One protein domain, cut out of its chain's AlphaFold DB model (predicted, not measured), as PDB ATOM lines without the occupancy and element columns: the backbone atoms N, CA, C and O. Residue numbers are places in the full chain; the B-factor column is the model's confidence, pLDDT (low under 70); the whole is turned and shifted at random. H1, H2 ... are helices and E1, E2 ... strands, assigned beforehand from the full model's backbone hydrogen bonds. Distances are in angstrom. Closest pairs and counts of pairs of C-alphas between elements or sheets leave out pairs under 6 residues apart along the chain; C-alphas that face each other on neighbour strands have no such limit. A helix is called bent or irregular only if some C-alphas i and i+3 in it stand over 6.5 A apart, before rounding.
ATOM      1  N   ALA A   6     174.063 159.843 255.494       90.00
ATOM      2  CA  ALA A   6     174.874 160.942 254.962       90.00
ATOM      3  C   ALA A   6     174.243 161.633 253.733       90.00
ATOM      4  O   ALA A   6     174.507 162.798 253.471       90.00
ATOM      5  N   TRP A   7     173.378 160.938 252.990       93.00
ATOM      6  CA  TRP A   7     172.753 161.437 251.763       93.00
ATOM      7  C   TRP A   7     171.401 162.117 252.001       93.00
ATOM      8  O   TRP A   7     170.851 162.710 251.074       93.00
ATOM      9  N   THR A   8     170.848 162.035 253.214       92.88
ATOM     10  CA  THR A   8     169.504 162.541 253.530       92.88
ATOM     11  C   THR A   8     169.352 164.022 253.199       92.88
ATOM     12  O   THR A   8     168.374 164.408 252.552       92.88
ATOM     13  N   ASP A   9     170.329 164.843 253.583       92.56
ATOM     14  CA  ASP A   9     170.274 166.291 253.376       92.56
ATOM     15  C   ASP A   9     170.390 166.650 251.893       92.56
ATOM     16  O   ASP A   9     169.643 167.496 251.398       92.56
ATOM     17  N   LEU A  10     171.263 165.951 251.159       93.56
ATOM     18  CA  LEU A  10     171.409 166.134 249.716       93.56
ATOM     19  C   LEU A  10     170.106 165.789 248.987       93.56
ATOM     20  O   LEU A  10     169.604 166.591 248.202       93.56
ATOM     21  N   VAL A  11     169.535 164.615 249.276       94.06
ATOM     22  CA  VAL A  11     168.292 164.148 248.647       94.06
ATOM     23  C   VAL A  11     167.136 165.094 248.963       94.06
ATOM     24  O   VAL A  11     166.388 165.470 248.061       94.06
ATOM     25  N   SER A  12     167.013 165.533 250.217       95.00
ATOM     26  CA  SER A  12     165.977 166.485 250.633       95.00
ATOM     27  C   SER A  12     166.150 167.842 249.946       95.00
ATOM     28  O   SER A  12     165.180 168.417 249.449       95.00
ATOM     29  N   GLY A  13     167.387 168.334 249.845       95.19
ATOM     30  CA  GLY A  13     167.711 169.567 249.130       95.19
ATOM     31  C   GLY A  13     167.411 169.482 247.631       95.19
ATOM     32  O   GLY A  13     166.897 170.437 247.049       95.19
ATOM     33  N   TYR A  14     167.673 168.335 247.005       95.50
ATOM     34  CA  TYR A  14     167.354 168.089 245.597       95.50
ATOM     35  C   TYR A  14     165.846 168.046 245.365       95.50
ATOM     36  O   TYR A  14     165.347 168.720 244.460       95.50
ATOM     37  N   ALA A  15     165.116 167.327 246.220       94.94
ATOM     38  CA  ALA A  15     163.659 167.271 246.174       94.94
ATOM     39  C   ALA A  15     163.035 168.670 246.310       94.94
ATOM     40  O   ALA A  15     162.149 169.024 245.536       94.94
ATOM     41  N   ALA A  16     163.544 169.497 247.230       97.06
ATOM     42  CA  ALA A  16     163.079 170.870 247.418       97.06
ATOM     43  C   ALA A  16     163.412 171.800 246.236       97.06
ATOM     44  O   ALA A  16     162.678 172.749 245.963       97.06
ATOM     45  N   ARG A  17     164.527 171.558 245.531       95.69
ATOM     46  CA  ARG A  17     164.967 172.392 244.401       95.69
ATOM     47  C   ARG A  17     164.195 172.097 243.114       95.69
ATOM     48  O   ARG A  17     163.968 173.023 242.337       95.69
ATOM     49  N   GLY A  18     163.802 170.841 242.911       96.69
ATOM     50  CA  GLY A  18     163.068 170.387 241.735       96.69
ATOM     51  C   GLY A  18     163.948 170.151 240.501       96.69
ATOM     52  O   GLY A  18     165.015 170.742 240.323       96.69
ATOM     53  N   ASP A  19     163.456 169.276 239.629       95.94
ATOM     54  CA  ASP A  19     164.164 168.712 238.475       95.94
ATOM     55  C   ASP A  19     164.648 169.767 237.462       95.94
ATOM     56  O   ASP A  19     165.817 169.778 237.080       95.94
ATOM     57  N   GLU A  20     163.801 170.728 237.089       97.56
ATOM     58  CA  GLU A  20     164.168 171.792 236.139       97.56
ATOM     59  C   GLU A  20     165.377 172.608 236.619       97.56
ATOM     60  O   GLU A  20     166.335 172.845 235.878       97.56
ATOM     61  N   ARG A  21     165.376 172.999 237.897       96.75
ATOM     62  CA  ARG A  21     166.467 173.786 238.481       96.75
ATOM     63  C   ARG A  21     167.742 172.966 238.642       96.75
ATOM     64  O   ARG A  21     168.824 173.551 238.565       96.75
ATOM     65  N   LEU A  22     167.630 171.657 238.873       96.81
ATOM     66  CA  LEU A  22     168.771 170.742 238.918       96.81
ATOM     67  C   LEU A  22     169.389 170.566 237.528       96.81
ATOM     68  O   LEU A  22     170.595 170.757 237.389       96.81
ATOM     69  N   ARG A  23     168.583 170.337 236.482       95.81
ATOM     70  CA  ARG A  23     169.074 170.294 235.092       95.81
ATOM     71  C   ARG A  23     169.748 171.599 234.685       95.81
ATOM     72  O   ARG A  23     170.829 171.582 234.105       95.81
ATOM     73  N   GLY A  24     169.150 172.736 235.041       97.12
ATOM     74  CA  GLY A  24     169.751 174.044 234.790       97.12
ATOM     75  C   GLY A  24     171.067 174.262 235.546       97.12
ATOM     76  O   GLY A  24     171.938 174.974 235.057       97.12
ATOM     77  N   ALA A  25     171.243 173.679 236.734       95.06
ATOM     78  CA  ALA A  25     172.519 173.718 237.449       95.06
ATOM     79  C   ALA A  25     173.570 172.808 236.790       95.06
ATOM     80  O   ALA A  25     174.699 173.248 236.598       95.06
ATOM     81  N   ALA A  26     173.182 171.598 236.378       94.56
ATOM     82  CA  ALA A  26     174.057 170.665 235.669       94.56
ATOM     83  C   ALA A  26     174.568 171.242 234.338       94.56
ATOM     84  O   ALA A  26     175.759 171.173 234.057       94.56
ATOM     85  N   ALA A  27     173.695 171.885 233.556       94.19
ATOM     86  CA  ALA A  27     174.091 172.540 232.309       94.19
ATOM     87  C   ALA A  27     175.110 173.668 232.546       94.19
ATOM     88  O   ALA A  27     176.101 173.759 231.831       94.19
ATOM     89  N   ARG A  28     174.905 174.492 233.584       94.19
ATOM     90  CA  ARG A  28     175.858 175.553 233.952       94.19
ATOM     91  C   ARG A  28     177.213 174.993 234.381       94.19
ATOM     92  O   ARG A  28     178.226 175.584 234.032       94.19
ATOM     93  N   LEU A  29     177.230 173.880 235.120       92.56
ATOM     94  CA  LEU A  29     178.470 173.201 235.502       92.56
ATOM     95  C   LEU A  29     179.228 172.710 234.266       92.56
ATOM     96  O   LEU A  29     180.418 172.972 234.150       92.56
ATOM     97  N   ALA A  30     178.536 172.064 233.324       89.25
ATOM     98  CA  ALA A  30     179.148 171.603 232.081       89.25
ATOM     99  C   ALA A  30     179.743 172.763 231.262       89.25
ATOM    100  O   ALA A  30     180.866 172.653 230.779       89.25
ATOM    101  N   THR A  31     179.031 173.892 231.156       90.69
ATOM    102  CA  THR A  31     179.558 175.099 230.498       90.69
ATOM    103  C   THR A  31     180.799 175.632 231.208       90.69
ATOM    104  O   THR A  31     181.806 175.850 230.551       90.69
ATOM    105  N   ALA A  32     180.766 175.778 232.535       90.12
ATOM    106  CA  ALA A  32     181.909 176.290 233.293       90.12
ATOM    107  C   ALA A  32     183.166 175.415 233.131       90.12
ATOM    108  O   ALA A  32     184.263 175.935 232.968       90.12
ATOM    109  N   VAL A  33     183.003 174.088 233.125       87.62
ATOM    110  CA  VAL A  33     184.116 173.143 232.928       87.62
ATOM    111  C   VAL A  33     184.716 173.261 231.525       87.62
ATOM    112  O   VAL A  33     185.937 173.238 231.381       87.62
ATOM    113  N   SER A  34     183.871 173.409 230.499       84.44
ATOM    114  CA  SER A  34     184.325 173.626 229.118       84.44
ATOM    115  C   SER A  34     185.043 174.979 228.974       84.44
ATOM    116  O   SER A  34     186.123 175.040 228.387       84.44
ATOM    117  N   ASP A  35     184.518 176.041 229.598       86.56
ATOM    118  CA  ASP A  35     185.099 177.393 229.565       86.56
ATOM    119  C   ASP A  35     186.485 177.473 230.238       86.56
ATOM    120  O   ASP A  35     187.340 178.244 229.801       86.56
ATOM    121  N   GLU A  36     186.740 176.674 231.281       82.81
ATOM    122  CA  GLU A  36     188.056 176.592 231.940       82.81
ATOM    123  C   GLU A  36     189.113 175.848 231.098       82.81
ATOM    124  O   GLU A  36     190.300 175.876 231.432       82.81
ATOM    125  N   GLY A  37     188.717 175.206 229.992       71.75
ATOM    126  CA  GLY A  37     189.632 174.495 229.095       71.75
ATOM    127  C   GLY A  37     190.244 173.234 229.712       71.75
ATOM    128  O   GLY A  37     191.327 172.809 229.301       71.75
ATOM    129  N   VAL A  38     189.582 172.633 230.708       70.69
ATOM    130  CA  VAL A  38     190.035 171.383 231.330       70.69
ATOM    131  C   VAL A  38     189.824 170.240 230.338       70.69
ATOM    132  O   VAL A  38     188.695 169.821 230.080       70.69
ATOM    133  N   ILE A  39     190.923 169.725 229.787       75.88
ATOM    134  CA  ILE A  39     190.908 168.632 228.810       75.88
ATOM    135  C   ILE A  39     191.461 167.334 229.404       75.88
ATOM    136  O   ILE A  39     192.485 167.324 230.089       75.88
ATOM    137  N   TYR A  40     190.797 166.218 229.105       70.81
ATOM    138  CA  TYR A  40     191.361 164.879 229.244       70.81
ATOM    139  C   TYR A  40     191.925 164.446 227.893       70.81
ATOM    140  O   TYR A  40     191.236 164.489 226.873       70.81
ATOM    141  N   ASN A  41     193.183 164.021 227.892       78.06
ATOM    142  CA  ASN A  41     193.824 163.443 226.722       78.06
ATOM    143  C   ASN A  41     193.483 161.951 226.673       78.06
ATOM    144  O   ASN A  41     194.106 161.145 227.364       78.06
ATOM    145  N   GLU A  42     192.471 161.602 225.882       76.50
ATOM    146  CA  GLU A  42     192.095 160.213 225.640       76.50
ATOM    147  C   GLU A  42     193.052 159.627 224.598       76.50
ATOM    148  O   GLU A  42     193.219 160.187 223.514       76.50
ATOM    149  N   PHE A  43     193.707 158.517 224.937       74.88
ATOM    150  CA  PHE A  43     194.514 157.754 223.990       74.88
ATOM    151  C   PHE A  43     193.693 156.563 223.499       74.88
ATOM    152  O   PHE A  43     193.386 155.662 224.280       74.88
ATOM    153  N   ASP A  44     193.328 156.565 222.217       78.88
ATOM    154  CA  ASP A  44     192.481 155.529 221.609       78.88
ATOM    155  C   ASP A  44     193.269 154.334 221.042       78.88
ATOM    156  O   ASP A  44     192.679 153.363 220.565       78.88
ATOM    157  N   GLY A  45     194.602 154.378 221.136       77.69
ATOM    158  CA  GLY A  45     195.514 153.353 220.633       77.69
ATOM    159  C   GLY A  45     196.392 153.809 219.466       77.69
ATOM    160  O   GLY A  45     197.446 153.208 219.267       77.69
ATOM    161  N   ASP A  46     196.008 154.868 218.744       82.44
ATOM    162  CA  ASP A  46     196.770 155.421 217.605       82.44
ATOM    163  C   ASP A  46     197.052 156.921 217.786       82.44
ATOM    164  O   ASP A  46     198.138 157.413 217.472       82.44
ATOM    165  N   GLN A  47     196.110 157.656 218.382       79.31
ATOM    166  CA  GLN A  47     196.210 159.100 218.560       79.31
ATOM    167  C   GLN A  47     195.715 159.554 219.935       79.31
ATOM    168  O   GLN A  47     194.868 158.934 220.577       79.31
ATOM    169  N   THR A  48     196.261 160.681 220.386       81.94
ATOM    170  CA  THR A  48     195.759 161.384 221.566       81.94
ATOM    171  C   THR A  48     194.755 162.435 221.119       81.94
ATOM    172  O   THR A  48     195.121 163.382 220.420       81.94
ATOM    173  N   VAL A  49     193.502 162.285 221.537       82.44
ATOM    174  CA  VAL A  49     192.426 163.235 221.245       82.44
ATOM    175  C   VAL A  49     192.082 163.996 222.520       82.44
ATOM    176  O   VAL A  49     191.822 163.403 223.567       82.44
ATOM    177  N   ALA A  50     192.074 165.325 222.434       78.19
ATOM    178  CA  ALA A  50     191.601 166.163 223.527       78.19
ATOM    179  C   ALA A  50     190.071 166.066 223.625       78.19
ATOM    180  O   ALA A  50     189.367 166.325 222.646       78.19
ATOM    181  N   ARG A  51     189.558 165.719 224.807       79.06
ATOM    182  CA  ARG A  51     188.136 165.836 225.150       79.06
ATOM    183  C   ARG A  51     187.921 166.786 226.311       79.06
ATOM    184  O   ARG A  51     188.688 166.769 227.271       79.06
ATOM    185  N   ASP A  52     186.802 167.499 226.263       78.31
ATOM    186  CA  ASP A  52     186.270 168.248 227.397       78.31
ATOM    187  C   ASP A  52     186.064 167.319 228.594       78.31
ATOM    188  O   ASP A  52     185.372 166.294 228.508       78.31
ATOM    189  N   TRP A  53     186.646 167.698 229.728       82.25
ATOM    190  CA  TRP A  53     186.432 167.006 230.987       82.25
ATOM    191  C   TRP A  53     184.942 167.010 231.356       82.25
ATOM    192  O   TRP A  53     184.247 168.012 231.200       82.25
ATOM    193  N   GLN A  54     184.429 165.881 231.846       82.88
ATOM    194  CA  GLN A  54     183.036 165.758 232.282       82.88
ATOM    195  C   GLN A  54     182.989 165.687 233.806       82.88
ATOM    196  O   GLN A  54     183.657 164.852 234.415       82.88
ATOM    197  N   VAL A  55     182.184 166.549 234.425       89.00
ATOM    198  CA  VAL A  55     181.952 166.543 235.876       89.00
ATOM    199  C   VAL A  55     180.535 166.066 236.148       89.00
ATOM    200  O   VAL A  55     179.578 166.614 235.600       89.00
ATOM    201  N   ASP A  56     180.397 165.061 237.013       91.38
ATOM    202  CA  ASP A  56     179.088 164.646 237.515       91.38
ATOM    203  C   ASP A  56     178.499 165.770 238.395       91.38
ATOM    204  O   ASP A  56     179.147 166.201 239.355       91.38
ATOM    205  N   PRO A  57     177.292 166.282 238.093       90.81
ATOM    206  CA  PRO A  57     176.659 167.329 238.890       90.81
ATOM    207  C   PRO A  57     176.173 166.853 240.269       90.81
ATOM    208  O   PRO A  57     175.792 167.688 241.095       90.81
ATOM    209  N   VAL A  58     176.148 165.542 240.526       92.62
ATOM    210  CA  VAL A  58     175.776 164.962 241.816       92.62
ATOM    211  C   VAL A  58     177.032 164.764 242.668       92.62
ATOM    212  O   VAL A  58     177.910 163.982 242.303       92.62
ATOM    213  N   PRO A  59     177.144 165.424 243.833       91.06
ATOM    214  CA  PRO A  59     178.309 165.263 244.684       91.06
ATOM    215  C   PRO A  59     178.321 163.872 245.321       91.06
ATOM    216  O   PRO A  59     177.295 163.361 245.780       91.06
ATOM    217  N   LEU A  60     179.513 163.292 245.425       91.88
ATOM    218  CA  LEU A  60     179.747 162.129 246.267       91.88
ATOM    219  C   LEU A  60     179.783 162.579 247.731       91.88
ATOM    220  O   LEU A  60     180.718 163.261 248.149       91.88
ATOM    221  N   VAL A  61     178.774 162.199 248.518       92.75
ATOM    222  CA  VAL A  61     178.760 162.520 249.950       92.75
ATOM    223  C   VAL A  61     179.536 161.467 250.729       92.75
ATOM    224  O   VAL A  61     179.144 160.298 250.767       92.75
ATOM    225  N   VAL A  62     180.604 161.917 251.380       91.75
ATOM    226  CA  VAL A  62     181.418 161.145 252.321       91.75
ATOM    227  C   VAL A  62     181.270 161.799 253.689       91.75
ATOM    228  O   VAL A  62     181.484 163.006 253.818       91.75
ATOM    229  N   ASP A  63     180.851 161.039 254.701       90.94
ATOM    230  CA  ASP A  63     180.729 161.590 256.051       90.94
ATOM    231  C   ASP A  63     182.102 161.769 256.720       90.94
ATOM    232  O   ASP A  63     183.105 161.195 256.301       90.94
ATOM    233  N   GLY A  64     182.161 162.602 257.763       91.88
ATOM    234  CA  GLY A  64     183.430 162.954 258.406       91.88
ATOM    235  C   GLY A  64     184.144 161.771 259.069       91.88
ATOM    236  O   GLY A  64     185.373 161.780 259.160       91.88
ATOM    237  N   VAL A  65     183.403 160.749 259.507       93.31
ATOM    238  CA  VAL A  65     183.993 159.537 260.090       93.31
ATOM    239  C   VAL A  65     184.629 158.703 258.981       93.31
ATOM    240  O   VAL A  65     185.797 158.339 259.096       93.31
ATOM    241  N   GLU A  66     183.897 158.468 257.889       93.31
ATOM    242  CA  GLU A  66     184.403 157.787 256.694       93.31
ATOM    243  C   GLU A  66     185.638 158.510 256.136       93.31
ATOM    244  O   GLU A  66     186.665 157.877 255.890       93.31
ATOM    245  N   TRP A  67     185.592 159.840 256.033       95.38
ATOM    246  CA  TRP A  67     186.711 160.648 255.549       95.38
ATOM    247  C   TRP A  67     187.963 160.520 256.423       95.38
ATOM    248  O   TRP A  67     189.058 160.309 255.904       95.38
ATOM    249  N   THR A  68     187.806 160.584 257.749       97.38
ATOM    250  CA  THR A  68     188.930 160.477 258.694       97.38
ATOM    251  C   THR A  68     189.646 159.130 258.573       97.38
ATOM    252  O   THR A  68     190.873 159.055 258.653       97.38
ATOM    253  N   GLU A  69     188.896 158.045 258.384       97.25
ATOM    254  CA  GLU A  69     189.482 156.713 258.221       97.25
ATOM    255  C   GLU A  69     190.141 156.540 256.847       97.25
ATOM    256  O   GLU A  69     191.237 155.978 256.758       97.25
ATOM    257  N   LEU A  70     189.526 157.075 255.785       96.75
ATOM    258  CA  LEU A  70     190.123 157.098 254.449       96.75
ATOM    259  C   LEU A  70     191.450 157.858 254.439       96.75
ATOM    260  O   LEU A  70     192.431 157.344 253.907       96.75
ATOM    261  N   GLU A  71     191.507 159.031 255.069       98.06
ATOM    262  CA  GLU A  71     192.715 159.854 255.146       98.06
ATOM    263  C   GLU A  71     193.880 159.078 255.774       98.06
ATOM    264  O   GLU A  71     194.925 158.909 255.141       98.06
ATOM    265  N   LYS A  72     193.674 158.494 256.965       98.19
ATOM    266  CA  LYS A  72     194.690 157.670 257.646       98.19
ATOM    267  C   LYS A  72     195.182 156.529 256.759       98.19
ATOM    268  O   LYS A  72     196.383 156.264 256.675       98.19
ATOM    269  N   ALA A  73     194.250 155.837 256.108       97.62
ATOM    270  CA  ALA A  73     194.555 154.660 255.313       97.62
ATOM    271  C   ALA A  73     195.263 155.010 253.993       97.62
ATOM    272  O   ALA A  73     196.073 154.219 253.503       97.62
ATOM    273  N   VAL A  74     194.976 156.173 253.402       98.00
ATOM    274  CA  VAL A  74     195.696 156.692 252.230       98.00
ATOM    275  C   VAL A  74     197.114 157.091 252.628       98.00
ATOM    276  O   VAL A  74     198.057 156.610 252.004       98.00
ATOM    277  N   THR A  75     197.291 157.852 253.715       98.38
ATOM    278  CA  THR A  75     198.622 158.230 254.222       98.38
ATOM    279  C   THR A  75     199.495 157.007 254.493       98.38
ATOM    280  O   THR A  75     200.638 156.944 254.041       98.38
ATOM    281  N   GLN A  76     198.953 155.999 255.181       98.31
ATOM    282  CA  GLN A  76     199.683 154.771 255.492       98.31
ATOM    283  C   GLN A  76     200.137 154.025 254.226       98.31
ATOM    284  O   GLN A  76     201.268 153.540 254.174       98.31
ATOM    285  N   ARG A  77     199.290 153.953 253.189       98.19
ATOM    286  CA  ARG A  77     199.647 153.311 251.913       98.19
ATOM    287  C   ARG A  77     200.695 154.101 251.143       98.19
ATOM    288  O   ARG A  77     201.620 153.485 250.629       98.19
ATOM    289  N   SER A  78     200.594 155.429 251.099       98.00
ATOM    290  CA  SER A  78     201.620 156.273 250.479       98.00
ATOM    291  C   SER A  78     202.987 156.054 251.129       98.00
ATOM    292  O   SER A  78     203.957 155.800 250.426       98.00
ATOM    293  N   MET A  79     203.053 156.031 252.467       97.75
ATOM    294  CA  MET A  79     204.302 155.759 253.193       97.75
ATOM    295  C   MET A  79     204.885 154.378 252.876       97.75
ATOM    296  O   MET A  79     206.097 154.243 252.724       97.75
ATOM    297  N   LEU A  80     204.035 153.351 252.784       97.69
ATOM    298  CA  LEU A  80     204.468 151.999 252.436       97.69
ATOM    299  C   LEU A  80     205.004 151.929 250.998       97.69
ATOM    300  O   LEU A  80     206.057 151.343 250.768       97.69
ATOM    301  N   LEU A  81     204.294 152.527 250.039       97.81
ATOM    302  CA  LEU A  81     204.710 152.552 248.635       97.81
ATOM    303  C   LEU A  81     206.036 153.303 248.457       97.81
ATOM    304  O   LEU A  81     206.913 152.820 247.744       97.81
ATOM    305  N   ASP A  82     206.224 154.417 249.166       96.94
ATOM    306  CA  ASP A  82     207.487 155.164 249.169       96.94
ATOM    307  C   ASP A  82     208.661 154.333 249.699       96.94
ATOM    308  O   ASP A  82     209.787 154.494 249.234       96.94
ATOM    309  N   GLN A  83     208.424 153.466 250.686       97.12
ATOM    310  CA  GLN A  83     209.454 152.567 251.210       97.12
ATOM    311  C   GLN A  83     209.791 151.457 250.215       97.12
ATOM    312  O   GLN A  83     210.969 151.195 250.003       97.12
ATOM    313  N   LEU A  84     208.783 150.857 249.574       97.12
ATOM    314  CA  LEU A  84     208.984 149.808 248.569       97.12
ATOM    315  C   LEU A  84     209.749 150.300 247.335       97.12
ATOM    316  O   LEU A  84     210.489 149.529 246.748       97.12
ATOM    317  N   LEU A  85     209.580 151.563 246.936       96.38
ATOM    318  CA  LEU A  85     210.312 152.147 245.804       96.38
ATOM    319  C   LEU A  85     211.776 152.497 246.121       96.38
ATOM    320  O   LEU A  85     212.524 152.839 245.207       96.38
ATOM    321  N   ARG A  86     212.165 152.508 247.401       91.31
ATOM    322  CA  ARG A  86     213.535 152.824 247.846       91.31
ATOM    323  C   ARG A  86     214.406 151.584 248.051       91.31
ATOM    324  O   ARG A  86     215.595 151.756 248.313       91.31
TER     325      ARG A  86
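Overview. This is residues 6 to 86 of the 87 residues of an uncharacterized protein of Streptomyces sp. SID10244 (UniProt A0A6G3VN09). An open, flat frame of three separate helices and one small strand hairpin: H1 and H2 meet at a corner, the hairpin E1 and E2 follows at the far end of H2, and a long unnamed link runs back from it to H3. H3 is the longest helix, and its residues 71 to 84 stick out with the tail 85 to 86 as a free arm; H1, H2 and H3 touch no other helix. The printed part has 81 residues with three named helices and two named strands, in the order H1, H2, E1, E2, H3; the sheet of two is antiparallel, in the order E1, E2. The class is mostly helix, and the whole is extended, with a radius of gyration of the C-alphas of 18.9 A and spans of 54 by 44 by 21 A.

Arrangement. The sheet consists of E1, residues 39 to 43, and E2, residues 48 to 52, antiparallel neighbours that form a hairpin with 146 degrees between their directions. N 40 and O 51 are within hydrogen-bond range at 2.8 A, and N 49 and O 42 at 2.9 A. The C-alphas of Phe 43 and Thr 48, which face each other, are 4.5 A apart. H2, residues 19 to 35, comes closest to E2 with the C-alphas of Ser 34 and Asp 52, 6.0 A apart. H1, residues 6 to 17, is close to H2 but not clearly touching: the closest C-alphas, those of Tyr 14 and Leu 22, are 7.3 A apart. The lines of H1 and H2 are about perpendicular, at 76 degrees. H3, residues 64 to 84, is apart from H1, H2 and E1. Every O i to N i+4 pair is within hydrogen-bond range in H2 and H3, and 7 of 8 are in H1.

Along the chain. E1 is 12.4 A from first to last C-alpha and E2 is 13.1 A. H2 is 24.4 A long, and H3 is 30.4 A, ending with C-alpha 84 at (208.984, 149.808, 248.569). H1 begins with C-alpha 6 at (174.874, 160.942, 254.962) and is 18.5 A long; it is irregular, with C-alphas 6 and 9 being 7.2 A apart.

Size, cuts and confidence. The two C-alphas farthest apart, those of Glu 20 and Arg 86, are 54.2 A from each other. Residues 15 to 21, of which 15 to 17 belong to H1 and 19 to 21 to H2, stand free. The printed part has no cut. The link from E2 to H3, 11 residues, is long, and the other three links are tight. The mean pLDDT of the printed part is 90.5, with E1 at 75; no printed residue is under 70.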